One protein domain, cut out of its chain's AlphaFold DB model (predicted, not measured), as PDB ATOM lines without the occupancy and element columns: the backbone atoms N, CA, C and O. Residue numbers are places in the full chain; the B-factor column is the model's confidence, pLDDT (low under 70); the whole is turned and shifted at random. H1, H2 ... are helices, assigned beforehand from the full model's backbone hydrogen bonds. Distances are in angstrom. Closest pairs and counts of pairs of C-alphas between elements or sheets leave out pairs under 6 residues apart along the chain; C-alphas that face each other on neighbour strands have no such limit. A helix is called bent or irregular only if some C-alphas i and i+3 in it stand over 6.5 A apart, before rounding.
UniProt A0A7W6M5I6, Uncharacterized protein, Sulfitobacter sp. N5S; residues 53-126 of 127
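Overview. This is residues 53 to 126 of the 127 residues of an uncharacterized protein of Sulfitobacter sp. N5S (UniProt A0A7W6M5I6). Two long helices, H1 and H3, lie side by side and run the same way, and a short third helix, H2, crosses H1 on the side away from H3. H1 is the middle of this three-part stack, and the loop of residues 96 to 106 folds back at one end between H2 and H3. The printed part has 74 residues, with three named helices in the order H1, H2, H3 and no named strand; its class is all helix. It is compact, with a radius of gyration of the C-alphas of 12.5 A, and elongated, with spans of 40 by 22 by 16 A.

Along the chain. H1 is residues 53 to 73, 30.5 A from first to last C-alpha, and begins with C-alpha 53 at (352.737, 457.797, 886.853). H2 is residues 85 to 95, 15.1 A long, with C-alpha 85 at (361.546, 463.967, 875.667). It is neither bent nor irregular, but only just: C-alphas 90 and 93 are 6.3 A apart. H3 is residues 107 to 125, 26.3 A long, and ends with C-alpha 125 at (344.242, 463.724, 857.894).

Arrangement. H1 touches H2 with residues 58 to 65 alone, about perpendicular at 86 degrees; their closest C-alphas, of Leu 62 and Val 88, are 5.8 A apart. H1 also touches H3, the same way at a shallow tilt of 29 degrees, with the closest C-alphas, of Ile 64 and Ala 114, 4.8 A apart. H2 and H3 are only just apart, their closest C-alphas at 8.4 A. Every O i to N i+4 pair is within hydrogen-bond range in H1 and H3; in H2 4 of 7 are.

Size, cuts and confidence. The two C-alphas farthest apart, of Asp 99 and Ala 126, are 40.5 A from each other. Both links, H1 to H2 and H2 to H3, are long, with 11 residues each. The printed part has no cut, its mean pLDDT is 96.7, and no printed residue is under 70.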
ATOM      1  N   TYR A  53     353.828 456.828 886.907       97.81
ATOM      2  CA  TYR A  53     352.737 457.797 886.853       97.81
ATOM      3  C   TYR A  53     353.181 459.101 886.186       97.81
ATOM      4  O   TYR A  53     352.546 459.555 885.238       97.81
ATOM      5  N   VAL A  54     354.320 459.648 886.620       98.25
ATOM      6  CA  VAL A  54     354.890 460.879 886.053       98.25
ATOM      7  C   VAL A  54     355.259 460.667 884.585       98.25
ATOM      8  O   VAL A  54     354.883 461.470 883.735       98.25
ATOM      9  N   ARG A  55     355.887 459.530 884.253       98.44
ATOM     10  CA  ARG A  55     356.194 459.177 882.857       98.44
ATOM     11  C   ARG A  55     354.939 459.063 881.982       98.44
ATOM     12  O   ARG A  55     354.960 459.476 880.827       98.44
ATOM     13  N   ASN A  56     353.836 458.540 882.519       98.38
ATOM     14  CA  ASN A  56     352.552 458.507 881.813       98.38
ATOM     15  C   ASN A  56     351.971 459.912 881.597       98.38
ATOM     16  O   ASN A  56     351.340 460.137 880.565       98.38
ATOM     17  N   GLY A  57     352.211 460.841 882.525       98.44
ATOM     18  CA  GLY A  57     351.937 462.266 882.336       98.44
ATOM     19  C   GLY A  57     352.734 462.847 881.172       98.44
ATOM     20  O   GLY A  57     352.131 463.383 880.248       98.44
ATOM     21  N   TYR A  58     354.054 462.629 881.132       98.69
ATOM     22  CA  TYR A  58     354.893 463.066 880.005       98.69
ATOM     23  C   TYR A  58     354.418 462.497 878.668       98.69
ATOM     24  O   TYR A  58     354.331 463.225 877.687       98.69
ATOM     25  N   ARG A  59     354.035 461.214 878.605       98.56
ATOM     26  CA  ARG A  59     353.486 460.648 877.362       98.56
ATOM     27  C   ARG A  59     352.168 461.315 876.949       98.56
ATOM     28  O   ARG A  59     351.907 461.414 875.757       98.56
ATOM     29  N   ALA A  60     351.328 461.741 877.892       98.69
ATOM     30  CA  ALA A  60     350.111 462.482 877.567       98.69
ATOM     31  C   ALA A  60     350.437 463.892 877.045       98.69
ATOM     32  O   ALA A  60     349.903 464.284 876.014       98.69
ATOM     33  N   ILE A  61     351.378 464.592 877.682       98.75
ATOM     34  CA  ILE A  61     351.849 465.923 877.265       98.75
ATOM     35  C   ILE A  61     352.478 465.872 875.867       98.75
ATOM     36  O   ILE A  61     352.096 466.656 875.008       98.75
ATOM     37  N   LEU A  62     353.320 464.874 875.573       98.75
ATOM     38  CA  LEU A  62     353.861 464.632 874.226       98.75
ATOM     39  C   LEU A  62     352.758 464.562 873.158       98.75
ATOM     40  O   LEU A  62     352.911 465.076 872.053       98.75
ATOM     41  N   ARG A  63     351.637 463.908 873.478       98.62
ATOM     42  CA  ARG A  63     350.507 463.780 872.551       98.62
ATOM     43  C   ARG A  63     349.783 465.105 872.340       98.62
ATOM     44  O   ARG A  63     349.383 465.375 871.212       98.62
ATOM     45  N   ILE A  64     349.643 465.909 873.395       98.75
ATOM     46  CA  ILE A  64     349.087 467.265 873.312       98.75
ATOM     47  C   ILE A  64     349.988 468.127 872.425       98.75
ATOM     48  O   ILE A  64     349.517 468.609 871.400       98.75
ATOM     49  N   MET A  65     351.289 468.202 872.725       98.69
ATOM     50  CA  MET A  65     352.263 468.981 871.948       98.69
ATOM     51  C   MET A  65     352.294 468.568 870.469       98.69
ATOM     52  O   MET A  65     352.322 469.410 869.575       98.69
ATOM     53  N   ALA A  66     352.245 467.264 870.175       98.06
ATOM     54  CA  ALA A  66     352.202 466.776 868.797       98.06
ATOM     55  C   ALA A  66     350.928 467.215 868.058       98.06
ATOM     56  O   ALA A  66     350.982 467.549 866.872       98.06
ATOM     57  N   ALA A  67     349.784 467.217 868.742       97.75
ATOM     58  CA  ALA A  67     348.535 467.692 868.165       97.75
ATOM     59  C   ALA A  67     348.504 469.227 868.030       97.75
ATOM     60  O   ALA A  67     347.944 469.739 867.063       97.75
ATOM     61  N   GLU A  68     349.140 469.971 868.933       98.12
ATOM     62  CA  GLU A  68     349.340 471.418 868.796       98.12
ATOM     63  C   GLU A  68     350.215 471.743 867.591       98.12
ATOM     64  O   GLU A  68     349.806 472.540 866.748       98.12
ATOM     65  N   ARG A  69     351.335 471.037 867.411       97.56
ATOM     66  CA  ARG A  69     352.191 471.213 866.234       97.56
ATOM     67  C   ARG A  69     351.456 470.908 864.931       97.56
ATOM     68  O   ARG A  69     351.647 471.606 863.932       97.56
ATOM     69  N   TRP A  70     350.586 469.898 864.921       96.06
ATOM     70  CA  TRP A  70     349.683 469.669 863.792       96.06
ATOM     71  C   TRP A  70     348.774 470.882 863.545       96.06
ATOM     72  O   TRP A  70     348.714 471.353 862.414       96.06
ATOM     73  N   LYS A  71     348.118 471.433 864.574       96.88
ATOM     74  CA  LYS A  71     347.257 472.625 864.430       96.88
ATOM     75  C   LYS A  71     348.021 473.843 863.906       96.88
ATOM     76  O   LYS A  71     347.474 474.598 863.110       96.88
ATOM     77  N   GLU A  72     349.255 474.038 864.355       97.12
ATOM     78  CA  GLU A  72     350.111 475.160 863.952       97.12
ATOM     79  C   GLU A  72     350.594 475.042 862.504       97.12
ATOM     80  O   GLU A  72     350.645 476.036 861.783       97.12
ATOM     81  N   THR A  73     350.960 473.833 862.076       96.75
ATOM     82  CA  THR A  73     351.580 473.598 860.761       96.75
ATOM     83  C   THR A  73     350.588 473.172 859.681       96.75
ATOM     84  O   THR A  73     350.884 473.300 858.496       96.75
ATOM     85  N   GLY A  74     349.440 472.612 860.067       94.62
ATOM     86  CA  GLY A  74     348.497 471.934 859.176       94.62
ATOM     87  C   GLY A  74     349.025 470.628 858.563       94.62
ATOM     88  O   GLY A  74     348.347 470.040 857.725       94.62
ATOM     89  N   SER A  75     350.223 470.168 858.944       94.12
ATOM     90  CA  SER A  75     350.878 468.997 858.347       94.12
ATOM     91  C   SER A  75     350.435 467.696 859.009       94.12
ATOM     92  O   SER A  75     350.544 467.555 860.225       94.12
ATOM     93  N   CYS A  76     350.029 466.709 858.207       92.94
ATOM     94  CA  CYS A  76     349.680 465.357 858.665       92.94
ATOM     95  C   CYS A  76     350.898 464.472 858.990       92.94
ATOM     96  O   CYS A  76     350.767 463.254 859.125       92.94
ATOM     97  N   GLU A  77     352.090 465.060 859.106       92.69
ATOM     98  CA  GLU A  77     353.267 464.363 859.609       92.69
ATOM     99  C   GLU A  77     353.077 463.872 861.048       92.69
ATOM    100  O   GLU A  77     352.375 464.463 861.874       92.69
ATOM    101  N   CYS A  78     353.760 462.776 861.377       92.50
ATOM    102  CA  CYS A  78     353.730 462.260 862.729       92.50
ATOM    103  C   CYS A  78     354.718 462.993 863.640       92.50
ATOM    104  O   CYS A  78     355.891 462.631 863.710       92.50
ATOM    105  N   TYR A  79     354.232 463.967 864.405       95.94
ATOM    106  CA  TYR A  79     355.060 464.683 865.382       95.94
ATOM    107  C   TYR A  79     355.339 463.897 866.675       95.94
ATOM    108  O   TYR A  79     356.259 464.242 867.412       95.94
ATOM    109  N   LEU A  80     354.609 462.804 866.938       95.62
ATOM    110  CA  LEU A  80     354.769 461.995 868.158       95.62
ATOM    111  C   LEU A  80     356.167 461.382 868.319       95.62
ATOM    112  O   LEU A  80     356.572 461.078 869.436       95.62
ATOM    113  N   THR A  81     356.894 461.183 867.220       92.12
ATOM    114  CA  THR A  81     358.262 460.643 867.211       92.12
ATOM    115  C   THR A  81     359.327 461.712 866.967       92.12
ATOM    116  O   THR A  81     360.514 461.402 867.033       92.12
ATOM    117  N   GLN A  82     358.918 462.955 866.691       95.50
ATOM    118  CA  GLN A  82     359.814 464.068 866.367       95.50
ATOM    119  C   GLN A  82     360.099 464.970 867.570       95.50
ATOM    120  O   GLN A  82     361.166 465.573 867.636       95.50
ATOM    121  N   ILE A  83     359.158 465.063 868.512       97.12
ATOM    122  CA  ILE A  83     359.318 465.872 869.724       97.12
ATOM    123  C   ILE A  83     360.197 465.098 870.718       97.12
ATOM    124  O   ILE A  83     359.844 463.976 871.104       97.12
ATOM    125  N   PRO A  84     361.345 465.655 871.137       97.50
ATOM    126  CA  PRO A  84     362.250 464.975 872.041       97.50
ATOM    127  C   PRO A  84     361.747 465.071 873.491       97.50
ATOM    128  O   PRO A  84     361.023 465.984 873.884       97.50
ATOM    129  N   TRP A  85     362.097 464.079 874.311       98.25
ATOM    130  CA  TRP A  85     361.546 463.967 875.667       98.25
ATOM    131  C   TRP A  85     361.986 465.081 876.622       98.25
ATOM    132  O   TRP A  85     361.274 465.355 877.581       98.25
ATOM    133  N   ASP A  86     363.142 465.694 876.400       97.81
ATOM    134  CA  ASP A  86     363.609 466.857 877.158       97.81
ATOM    135  C   ASP A  86     362.708 468.077 876.933       97.81
ATOM    136  O   ASP A  86     362.346 468.735 877.905       97.81
ATOM    137  N   GLU A  87     362.255 468.311 875.700       98.50
ATOM    138  CA  GLU A  87     361.259 469.348 875.390       98.50
ATOM    139  C   GLU A  87     359.935 469.076 876.118       98.50
ATOM    140  O   GLU A  87     359.387 469.964 876.764       98.50
ATOM    141  N   VAL A  88     359.474 467.819 876.118       98.56
ATOM    142  CA  VAL A  88     358.267 467.411 876.864       98.56
ATOM    143  C   VAL A  88     358.412 467.672 878.365       98.56
ATOM    144  O   VAL A  88     357.453 468.080 879.014       98.56
ATOM    145  N   VAL A  89     359.591 467.414 878.943       98.00
ATOM    146  CA  VAL A  89     359.846 467.643 880.374       98.00
ATOM    147  C   VAL A  89     359.861 469.134 880.705       98.00
ATOM    148  O   VAL A  89     359.355 469.499 881.764       98.00
ATOM    149  N   LEU A  90     360.405 469.976 879.824       98.19
ATOM    150  CA  LEU A  90     360.373 471.432 879.984       98.19
ATOM    151  C   LEU A  90     358.936 471.962 879.928       98.19
ATOM    152  O   LEU A  90     358.518 472.704 880.810       98.19
ATOM    153  N   GLU A  91     358.161 471.516 878.942       98.38
ATOM    154  CA  GLU A  91     356.772 471.942 878.758       98.38
ATOM    155  C   GLU A  91     355.849 471.438 879.887       98.38
ATOM    156  O   GLU A  91     354.838 472.055 880.220       98.38
ATOM    157  N   ALA A  92     356.213 470.329 880.542       97.94
ATOM    158  CA  ALA A  92     355.400 469.711 881.584       97.94
ATOM    159  C   ALA A  92     355.127 470.607 882.801       97.94
ATOM    160  O   ALA A  92     354.146 470.361 883.506       97.94
ATOM    161  N   GLU A  93     355.947 471.632 883.052       96.75
ATOM    162  CA  GLU A  93     355.713 472.598 884.131       96.75
ATOM    163  C   GLU A  93     354.348 473.292 883.982       96.75
ATOM    164  O   GLU A  93     353.624 473.441 884.967       96.75
ATOM    165  N   GLY A  94     353.928 473.594 882.746       98.00
ATOM    166  CA  GLY A  94     352.626 474.204 882.446       98.00
ATOM    167  C   GLY A  94     351.415 473.313 882.755       98.00
ATOM    168  O   GLY A  94     350.285 473.798 882.800       98.00
ATOM    169  N   TYR A  95     351.639 472.022 883.009       98.31
ATOM    170  CA  TYR A  95     350.598 471.028 883.279       98.31
ATOM    171  C   TYR A  95     350.562 470.567 884.745       98.31
ATOM    172  O   TYR A  95     349.773 469.683 885.098       98.31
ATOM    173  N   VAL A  96     351.412 471.127 885.611       98.06
ATOM    174  CA  VAL A  96     351.431 470.790 887.039       98.06
ATOM    175  C   VAL A  96     350.159 471.308 887.716       98.06
ATOM    176  O   VAL A  96     349.761 472.458 887.573       98.06
ATOM    177  N   THR A  97     349.508 470.434 888.478       97.81
ATOM    178  CA  THR A  97     348.227 470.690 889.168       97.81
ATOM    179  C   THR A  97     348.288 470.397 890.666       97.81
ATOM    180  O   THR A  97     347.318 470.635 891.385       97.81
ATOM    181  N   SER A  98     349.405 469.848 891.145       96.94
ATOM    182  CA  SER A  98     349.616 469.490 892.542       96.94
ATOM    183  C   SER A  98     351.081 469.658 892.923       96.94
ATOM    184  O   SER A  98     351.967 469.274 892.164       96.94
ATOM    185  N   ASP A  99     351.317 470.116 894.151       95.94
ATOM    186  CA  ASP A  99     352.653 470.187 894.751       95.94
ATOM    187  C   ASP A  99     353.185 468.811 895.195       95.94
ATOM    188  O   ASP A  99     354.315 468.698 895.668       95.94
ATOM    189  N   ASN A 100     352.385 467.738 895.083       95.88
ATOM    190  CA  ASN A 100     352.844 466.387 895.386       95.88
ATOM    191  C   ASN A 100     353.761 465.878 894.257       95.88
ATOM    192  O   ASN A 100     353.262 465.555 893.176       95.88
ATOM    193  N   PRO A 101     355.069 465.676 894.504       92.12
ATOM    194  CA  PRO A 101     356.014 465.272 893.463       92.12
ATOM    195  C   PRO A 101     355.731 463.876 892.886       92.12
ATOM    196  O   PRO A 101     356.222 463.541 891.809       92.12
ATOM    197  N   LEU A 102     354.944 463.041 893.577       94.00
ATOM    198  CA  LEU A 102     354.531 461.727 893.079       94.00
ATOM    199  C   LEU A 102     353.295 461.793 892.174       94.00
ATOM    200  O   LEU A 102     353.096 460.884 891.365       94.00
ATOM    201  N   LEU A 103     352.481 462.845 892.309       96.81
ATOM    202  CA  LEU A 103     351.223 463.054 891.588       96.81
ATOM    203  C   LEU A 103     351.111 464.496 891.048       96.81
ATOM    204  O   LEU A 103     350.108 465.156 891.309       96.81
ATOM    205  N   PRO A 104     352.107 465.005 890.297       97.75
ATOM    206  CA  PRO A 104     352.126 466.410 889.881       97.75
ATOM    207  C   PRO A 104     351.048 466.738 888.838       97.75
ATOM    208  O   PRO A 104     350.637 467.887 888.701       97.75
ATOM    209  N   PHE A 105     350.567 465.734 888.105       98.38
ATOM    210  CA  PHE A 105     349.634 465.892 886.991       98.38
ATOM    211  C   PHE A 105     348.297 465.229 887.277       98.38
ATOM    212  O   PHE A 105     348.238 464.209 887.958       98.38
ATOM    213  N   LYS A 106     347.250 465.691 886.599       98.38
ATOM    214  CA  LYS A 106     346.018 464.923 886.418       98.38
ATOM    215  C   LYS A 106     346.085 464.097 885.136       98.38
ATOM    216  O   LYS A 106     345.499 464.438 884.113       98.38
ATOM    217  N   VAL A 107     346.805 462.977 885.190       98.19
ATOM    218  CA  VAL A 107     347.125 462.160 883.999       98.19
ATOM    219  C   VAL A 107     345.886 461.722 883.206       98.19
ATOM    220  O   VAL A 107     345.952 461.637 881.984       98.19
ATOM    221  N   ALA A 108     344.759 461.443 883.866       98.19
ATOM    222  CA  ALA A 108     343.523 461.069 883.174       98.19
ATOM    223  C   ALA A 108     342.960 462.218 882.318       98.19
ATOM    224  O   ALA A 108     342.601 461.988 881.168       98.19
ATOM    225  N   GLU A 109     342.951 463.446 882.847       98.62
ATOM    226  CA  GLU A 109     342.477 464.636 882.124       98.62
ATOM    227  C   GLU A 109     343.389 464.939 880.924       98.62
ATOM    228  O   GLU A 109     342.898 465.126 879.815       98.62
ATOM    229  N   LEU A 110     344.715 464.849 881.103       98.69
ATOM    230  CA  LEU A 110     345.680 465.028 880.008       98.69
ATOM    231  C   LEU A 110     345.484 464.016 878.873       98.69
ATOM    232  O   LEU A 110     345.667 464.338 877.703       98.69
ATOM    233  N   ARG A 111     345.133 462.768 879.206       98.31
ATOM    234  CA  ARG A 111     344.890 461.730 878.194       98.31
ATOM    235  C   ARG A 111     343.621 462.008 877.406       98.31
ATOM    236  O   ARG A 111     343.675 461.886 876.191       98.31
ATOM    237  N   LEU A 112     342.545 462.412 878.080       98.62
ATOM    238  CA  LEU A 112     341.296 462.789 877.418       98.62
ATOM    239  C   LEU A 112     341.518 463.965 876.464       98.62
ATOM    240  O   LEU A 112     341.169 463.863 875.293       98.62
ATOM    241  N   GLN A 113     342.203 465.017 876.919       98.50
ATOM    242  CA  GLN A 113     342.564 466.153 876.070       98.50
ATOM    243  C   GLN A 113     343.388 465.712 874.849       98.50
ATOM    244  O   GLN A 113     343.068 466.065 873.716       98.50
ATOM    245  N   ALA A 114     344.435 464.909 875.062       98.25
ATOM    246  CA  ALA A 114     345.250 464.380 873.974       98.25
ATOM    247  C   ALA A 114     344.435 463.545 872.973       98.25
ATOM    248  O   ALA A 114     344.651 463.653 871.767       98.25
ATOM    249  N   ASP A 115     343.526 462.699 873.463       97.69
ATOM    250  CA  ASP A 115     342.665 461.854 872.636       97.69
ATOM    251  C   ASP A 115     341.737 462.715 871.767       97.69
ATOM    252  O   ASP A 115     341.690 462.518 870.556       97.69
ATOM    253  N   GLU A 116     341.069 463.718 872.341       98.19
ATOM    254  CA  GLU A 116     340.182 464.638 871.612       98.19
ATOM    255  C   GLU A 116     340.917 465.403 870.499       98.19
ATOM    256  O   GLU A 116     340.439 465.513 869.362       98.19
ATOM    257  N   MET A 117     342.116 465.904 870.804       97.62
ATOM    258  CA  MET A 117     342.942 466.629 869.838       97.62
ATOM    259  C   MET A 117     343.426 465.717 868.705       97.62
ATOM    260  O   MET A 117     343.383 466.109 867.538       97.62
ATOM    261  N   LEU A 118     343.850 464.491 869.026       95.12
ATOM    262  CA  LEU A 118     344.325 463.530 868.029       95.12
ATOM    263  C   LEU A 118     343.189 462.947 867.185       95.12
ATOM    264  O   LEU A 118     343.389 462.760 865.992       95.12
ATOM    265  N   VAL A 119     341.991 462.750 867.741       95.38
ATOM    266  CA  VAL A 119     340.798 462.392 866.953       95.38
ATOM    267  C   VAL A 119     340.488 463.479 865.925       95.38
ATOM    268  O   VAL A 119     340.195 463.176 864.770       95.38
ATOM    269  N   THR A 120     340.597 464.749 866.319       94.94
ATOM    270  CA  THR A 120     340.386 465.881 865.404       94.94
ATOM    271  C   THR A 120     341.421 465.881 864.277       94.94
ATOM    272  O   THR A 120     341.059 466.044 863.111       94.94
ATOM    273  N   ARG A 121     342.700 465.641 864.605       93.88
ATOM    274  CA  ARG A 121     343.760 465.448 863.606       93.88
ATOM    275  C   ARG A 121     343.430 464.293 862.665       93.88
ATOM    276  O   ARG A 121     343.499 464.463 861.455       93.88
ATOM    277  N   ASP A 122     343.098 463.128 863.212       92.88
ATOM    278  CA  ASP A 122     342.875 461.905 862.438       92.88
ATOM    279  C   ASP A 122     341.723 462.066 861.455       92.88
ATOM    280  O   ASP A 122     341.845 461.666 860.303       92.88
ATOM    281  N   ALA A 123     340.647 462.736 861.868       93.31
ATOM    282  CA  ALA A 123     339.547 463.076 860.976       93.31
ATOM    283  C   ALA A 123     339.972 464.025 859.840       93.31
ATOM    284  O   ALA A 123     339.509 463.872 858.714       93.31
ATOM    285  N   ALA A 124     340.852 464.994 860.114       92.50
ATOM    286  CA  ALA A 124     341.339 465.949 859.115       92.50
ATOM    287  C   ALA A 124     342.397 465.362 858.163       92.50
ATOM    288  O   ALA A 124     342.541 465.830 857.037       92.50
ATOM    289  N   CYS A 125     343.143 464.359 858.622       91.00
ATOM    290  CA  CYS A 125     344.242 463.724 857.894       91.00
ATOM    291  C   CYS A 125     343.872 462.373 857.269       91.00
ATOM    292  O   CYS A 125     344.729 461.742 856.648       91.00
ATOM    293  N   ALA A 126     342.624 461.926 857.428       84.69
ATOM    294  CA  ALA A 126     342.092 460.742 856.771       84.69
ATOM    295  C   ALA A 126     342.011 460.979 855.253       84.69
ATOM    296  O   ALA A 126     341.086 461.629 854.771       84.69
TER     297      ALA A 126